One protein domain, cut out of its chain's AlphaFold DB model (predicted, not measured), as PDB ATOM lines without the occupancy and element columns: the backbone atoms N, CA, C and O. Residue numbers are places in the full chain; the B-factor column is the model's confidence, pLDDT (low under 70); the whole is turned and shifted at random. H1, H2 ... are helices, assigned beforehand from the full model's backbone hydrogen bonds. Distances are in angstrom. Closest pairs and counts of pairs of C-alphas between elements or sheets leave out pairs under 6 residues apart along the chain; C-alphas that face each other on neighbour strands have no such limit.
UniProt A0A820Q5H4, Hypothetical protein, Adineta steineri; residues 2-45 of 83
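What this domain is: This is residues 2 to 45 of the 83 residues of the protein "Hypothetical protein" of Adineta steineri (UniProt A0A820Q5H4). One long straight helix, H1, makes most of a thin rod, and a short helix, H2, is set crosswise at its last end, making an L-shaped corner. From the first end of H1 an unnamed stretch, residues 2 to 12, lengthens the rod, and residues 3 to 9 of it stick out free; an unnamed tail, residues 40 to 45, follows H2. The printed part has 44 residues with two named helices, H1 then H2, and no named strand; the class is all helix. The whole is extended, with a radius of gyration of the C-alphas of 16.0 A, and the C-alphas span 45 by 18 by 11 A.

How they stand to each other: Begin with H1, residues 13 to 31, of which 13 to 26 stand free. Past it you find H2, residues 33 to 39; the two touch only at the corner by their link, H1 with residues 28 to 30 alone. Look there for their closest C-alphas, those of Ile 29 and Met 35, 5.4 A apart. Their lines are about perpendicular, at 82 degrees, and their centres are 17.9 A apart. In both H1 and H2 every O i to N i+4 pair is within hydrogen-bond range.

Where its parts are: Find C-alpha 13 at (33.819, -29.768, 98.062); from there H1 runs 27.2 A to C-alpha 31 at (22.141, -47.186, 115.447). H2 begins at Pro 33 and ends 9.9 A away, at C-alpha 39, (11.054, -43.798, 113.690).

The domain as a whole: The two C-alphas farthest apart are those of Trp 6 and His 37, at 45.7 A. The printed part has no cut, and the link from H1 to H2, one residue, is tight. In the B-factor column, read a mean pLDDT of 81.7 for the printed part; the model's confidence is low, under 70, at residues 2 to 11.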
ATOM      1  N   HIS A   2      29.978 -31.340  81.138       56.34
ATOM      2  CA  HIS A   2      30.869 -31.524  82.287       56.34
ATOM      3  C   HIS A   2      31.403 -32.965  82.367       56.34
ATOM      4  O   HIS A   2      30.620 -33.910  82.330       56.34
ATOM      5  N   ASN A   3      32.731 -33.129  82.387       64.00
ATOM      6  CA  ASN A   3      33.405 -34.424  82.505       64.00
ATOM      7  C   ASN A   3      33.868 -34.628  83.957       64.00
ATOM      8  O   ASN A   3      34.796 -33.925  84.368       64.00
ATOM      9  N   PRO A   4      33.275 -35.553  84.731       60.25
ATOM     10  CA  PRO A   4      33.513 -35.626  86.174       60.25
ATOM     11  C   PRO A   4      34.947 -36.028  86.540       60.25
ATOM     12  O   PRO A   4      35.461 -35.580  87.559       60.25
ATOM     13  N   PHE A   5      35.627 -36.809  85.694       58.88
ATOM     14  CA  PHE A   5      36.978 -37.309  85.986       58.88
ATOM     15  C   PHE A   5      38.116 -36.369  85.564       58.88
ATOM     16  O   PHE A   5      39.184 -36.401  86.166       58.88
ATOM     17  N   TRP A   6      37.909 -35.535  84.538       54.28
ATOM     18  CA  TRP A   6      38.989 -34.744  83.918       54.28
ATOM     19  C   TRP A   6      38.744 -33.230  83.911       54.28
ATOM     20  O   TRP A   6      39.632 -32.464  83.541       54.28
ATOM     21  N   SER A   7      37.564 -32.759  84.323       58.09
ATOM     22  CA  SER A   7      37.273 -31.325  84.381       58.09
ATOM     23  C   SER A   7      37.691 -30.721  85.722       58.09
ATOM     24  O   SER A   7      37.124 -31.049  86.766       58.09
ATOM     25  N   ARG A   8      38.616 -29.748  85.697       56.69
ATOM     26  CA  ARG A   8      38.974 -28.931  86.879       56.69
ATOM     27  C   ARG A   8      37.778 -28.180  87.485       56.69
ATOM     28  O   ARG A   8      37.827 -27.833  88.658       56.69
ATOM     29  N   TYR A   9      36.705 -27.969  86.719       55.34
ATOM     30  CA  TYR A   9      35.504 -27.242  87.149       55.34
ATOM     31  C   TYR A   9      34.553 -28.058  88.052       55.34
ATOM     32  O   TYR A   9      33.626 -27.494  88.619       55.34
ATOM     33  N   SER A  10      34.757 -29.372  88.217       56.84
ATOM     34  CA  SER A  10      33.838 -30.251  88.967       56.84
ATOM     35  C   SER A  10      34.058 -30.319  90.484       56.84
ATOM     36  O   SER A  10      33.360 -31.066  91.172       56.84
ATOM     37  N   ARG A  11      35.047 -29.622  91.041       65.69
ATOM     38  CA  ARG A  11      35.390 -29.778  92.461       65.69
ATOM     39  C   ARG A  11      34.484 -28.932  93.354       65.69
ATOM     40  O   ARG A  11      34.917 -27.932  93.914       65.69
ATOM     41  N   ASN A  12      33.235 -29.357  93.520       83.50
ATOM     42  CA  ASN A  12      32.407 -28.854  94.609       83.50
ATOM     43  C   ASN A  12      32.671 -29.681  95.876       83.50
ATOM     44  O   ASN A  12      32.152 -30.784  96.033       83.50
ATOM     45  N   LEU A  13      33.487 -29.136  96.780       82.31
ATOM     46  CA  LEU A  13      33.819 -29.768  98.062       82.31
ATOM     47  C   LEU A  13      32.582 -29.955  98.957       82.31
ATOM     48  O   LEU A  13      32.516 -30.929  99.704       82.31
ATOM     49  N   TRP A  14      31.568 -29.092  98.825       88.12
ATOM     50  CA  TRP A  14      30.314 -29.221  99.570       88.12
ATOM     51  C   TRP A  14      29.520 -30.472  99.188       88.12
ATOM     52  O   TRP A  14      28.801 -31.000 100.031       88.12
ATOM     53  N   LEU A  15      29.680 -30.998  97.964       87.06
ATOM     54  CA  LEU A  15      29.039 -32.263  97.578       87.06
ATOM     55  C   LEU A  15      29.567 -33.428  98.415       87.06
ATOM     56  O   LEU A  15      28.785 -34.249  98.879       87.06
ATOM     57  N   ILE A  16      30.881 -33.482  98.650       87.94
ATOM     58  CA  ILE A  16      31.494 -34.542  99.462       87.94
ATOM     59  C   ILE A  16      31.006 -34.437 100.908       87.94
ATOM     60  O   ILE A  16      30.636 -35.447 101.503       87.94
ATOM     61  N   VAL A  17      30.933 -33.216 101.449       92.69
ATOM     62  CA  VAL A  17      30.378 -32.971 102.789       92.69
ATOM     63  C   VAL A  17      28.924 -33.441 102.872       92.69
ATOM     64  O   VAL A  17      28.569 -34.129 103.824       92.69
ATOM     65  N   GLY A  18      28.100 -33.143 101.864       93.31
ATOM     66  CA  GLY A  18      26.709 -33.596 101.801       93.31
ATOM     67  C   GLY A  18      26.573 -35.120 101.750       93.31
ATOM     68  O   GLY A  18      25.749 -35.686 102.466       93.31
ATOM     69  N   ILE A  19      27.419 -35.800 100.969       91.38
ATOM     70  CA  ILE A  19      27.444 -37.268 100.907       91.38
ATOM     71  C   ILE A  19      27.804 -37.848 102.280       91.38
ATOM     72  O   ILE A  19      27.086 -38.712 102.781       91.38
ATOM     73  N   ILE A  20      28.852 -37.340 102.932       94.31
ATOM     74  CA  ILE A  20      29.264 -37.803 104.266       94.31
ATOM     75  C   ILE A  20      28.156 -37.551 105.296       94.31
ATOM     76  O   ILE A  20      27.815 -38.455 106.056       94.31
ATOM     77  N   ALA A  21      27.555 -36.359 105.290       95.81
ATOM     78  CA  ALA A  21      26.446 -36.022 106.176       95.81
ATOM     79  C   ALA A  21      25.257 -36.973 105.980       95.81
ATOM     80  O   ALA A  21      24.713 -37.464 106.963       95.81
ATOM     81  N   SER A  22      24.905 -37.310 104.735       93.19
ATOM     82  CA  SER A  22      23.810 -38.247 104.448       93.19
ATOM     83  C   SER A  22      24.064 -39.652 105.009       93.19
ATOM     84  O   SER A  22      23.173 -40.248 105.616       93.19
ATOM     85  N   VAL A  23      25.296 -40.160 104.881       91.25
ATOM     86  CA  VAL A  23      25.691 -41.469 105.421       91.25
ATOM     87  C   VAL A  23      25.689 -41.445 106.949       91.25
ATOM     88  O   VAL A  23      25.177 -42.372 107.573       91.25
ATOM     89  N   LEU A  24      26.192 -40.369 107.560       94.12
ATOM     90  CA  LEU A  24      26.176 -40.190 109.013       94.12
ATOM     91  C   LEU A  24      24.752 -40.112 109.565       94.12
ATOM     92  O   LEU A  24      24.459 -40.754 110.567       94.12
ATOM     93  N   THR A  25      23.851 -39.375 108.914       91.88
ATOM     94  CA  THR A  25      22.440 -39.315 109.317       91.88
ATOM     95  C   THR A  25      21.774 -40.686 109.212       91.88
ATOM     96  O   THR A  25      21.056 -41.078 110.129       91.88
ATOM     97  N   CYS A  26      22.055 -41.451 108.151       89.88
ATOM     98  CA  CYS A  26      21.572 -42.826 108.012       89.88
ATOM     99  C   CYS A  26      22.057 -43.723 109.166       89.88
ATOM    100  O   CYS A  26      21.251 -44.400 109.811       89.88
ATOM    101  N   ALA A  27      23.352 -43.671 109.491       88.69
ATOM    102  CA  ALA A  27      23.925 -44.417 110.609       88.69
ATOM    103  C   ALA A  27      23.337 -43.979 111.964       88.69
ATOM    104  O   ALA A  27      22.978 -44.818 112.782       88.69
ATOM    105  N   LEU A  28      23.159 -42.675 112.196       90.69
ATOM    106  CA  LEU A  28      22.569 -42.158 113.436       90.69
ATOM    107  C   LEU A  28      21.131 -42.645 113.644       90.69
ATOM    108  O   LEU A  28      20.777 -43.043 114.749       90.69
ATOM    109  N   ILE A  29      20.304 -42.641 112.598       89.38
ATOM    110  CA  ILE A  29      18.905 -43.085 112.698       89.38
ATOM    111  C   ILE A  29      18.812 -44.598 112.940       89.38
ATOM    112  O   ILE A  29      17.901 -45.060 113.627       89.38
ATOM    113  N   THR A  30      19.744 -45.374 112.383       87.69
ATOM    114  CA  THR A  30      19.720 -46.842 112.452       87.69
ATOM    115  C   THR A  30      20.430 -47.418 113.671       87.69
ATOM    116  O   THR A  30      20.109 -48.536 114.055       87.69
ATOM    117  N   GLU A  31      21.348 -46.689 114.310       87.31
ATOM    118  CA  GLU A  31      22.141 -47.186 115.447       87.31
ATOM    119  C   GLU A  31      21.698 -46.623 116.807       87.31
ATOM    120  O   GLU A  31      21.931 -47.258 117.839       87.31
ATOM    121  N   VAL A  32      21.066 -45.441 116.839       90.12
ATOM    122  CA  VAL A  32      20.689 -44.773 118.094       90.12
ATOM    123  C   VAL A  32      19.324 -45.281 118.583       90.12
ATOM    124  O   VAL A  32      18.315 -45.045 117.913       90.12
ATOM    125  N   PRO A  33      19.231 -45.889 119.783       85.12
ATOM    126  CA  PRO A  33      18.000 -46.533 120.263       85.12
ATOM    127  C   PRO A  33      16.836 -45.553 120.472       85.12
ATOM    128  O   PRO A  33      15.677 -45.908 120.270       85.12
ATOM    129  N   PHE A  34      17.132 -44.295 120.817       87.44
ATOM    130  CA  PHE A  34      16.125 -43.231 120.893       87.44
ATOM    131  C   PHE A  34      15.462 -42.968 119.531       87.44
ATOM    132  O   PHE A  34      14.242 -42.843 119.443       87.44
ATOM    133  N   MET A  35      16.264 -42.926 118.463       87.69
ATOM    134  CA  MET A  35      15.767 -42.701 117.104       87.69
ATOM    135  C   MET A  35      15.017 -43.927 116.582       87.69
ATOM    136  O   MET A  35      13.950 -43.774 115.993       87.69
ATOM    137  N   GLN A  36      15.511 -45.133 116.870       87.50
ATOM    138  CA  GLN A  36      14.850 -46.387 116.502       87.50
ATOM    139  C   GLN A  36      13.435 -46.499 117.066       87.50
ATOM    140  O   GLN A  36      12.502 -46.834 116.337       87.50
ATOM    141  N   HIS A  37      13.247 -46.155 118.343       86.31
ATOM    142  CA  HIS A  37      11.930 -46.196 118.973       86.31
ATOM    143  C   HIS A  37      10.950 -45.204 118.327       86.31
ATOM    144  O   HIS A  37       9.773 -45.514 118.151       86.31
ATOM    145  N   GLN A  38      11.432 -44.015 117.950       90.88
ATOM    146  CA  GLN A  38      10.574 -42.962 117.411       90.88
ATOM    147  C   GLN A  38      10.239 -43.158 115.930       90.88
ATOM    148  O   GLN A  38       9.092 -42.972 115.525       90.88
ATOM    149  N   PHE A  39      11.221 -43.562 115.124       86.94
ATOM    150  CA  PHE A  39      11.054 -43.798 113.690       86.94
ATOM    151  C   PHE A  39      10.635 -45.231 113.351       86.94
ATOM    152  O   PHE A  39      10.375 -45.520 112.186       86.94
ATOM    153  N   LYS A  40      10.535 -46.114 114.356       86.50
ATOM    154  CA  LYS A  40      10.251 -47.548 114.192       86.50
ATOM    155  C   LYS A  40      11.230 -48.218 113.219       86.50
ATOM    156  O   LYS A  40      10.832 -49.025 112.382       86.50
ATOM    157  N   THR A  41      12.507 -47.849 113.310       85.75
ATOM    158  CA  THR A  41      13.600 -48.419 112.512       85.75
ATOM    159  C   THR A  41      14.322 -49.512 113.298       85.75
ATOM    160  O   THR A  41      14.483 -49.412 114.513       85.75
ATOM    161  N   GLU A  42      14.781 -50.554 112.608       84.62
ATOM    162  CA  GLU A  42      15.617 -51.611 113.192       84.62
ATOM    163  C   GLU A  42      17.090 -51.446 112.795       84.62
ATOM    164  O   GLU A  42      17.427 -50.705 111.866       84.62
ATOM    165  N   ARG A  43      17.985 -52.161 113.493       82.75
ATOM    166  CA  ARG A  43      19.392 -52.272 113.082       82.75
ATOM    167  C   ARG A  43      19.463 -52.943 111.716       82.75
ATOM    168  O   ARG A  43      19.060 -54.092 111.562       82.75
ATOM    169  N   VAL A  44      20.038 -52.242 110.745       82.06
ATOM    170  CA  VAL A  44      20.226 -52.763 109.389       82.06
ATOM    171  C   VAL A  44      21.621 -53.382 109.286       82.06
ATOM    172  O   VAL A  44      22.611 -52.652 109.357       82.06
ATOM    173  N   PRO A  45      21.758 -54.709 109.106       85.12
ATOM    174  CA  PRO A  45      23.069 -55.291 108.870       85.12
ATOM    175  C   PRO A  45      23.602 -54.888 107.490       85.12
ATOM    176  O   PRO A  45      22.843 -54.698 106.537       85.12
TER     177      PRO A  45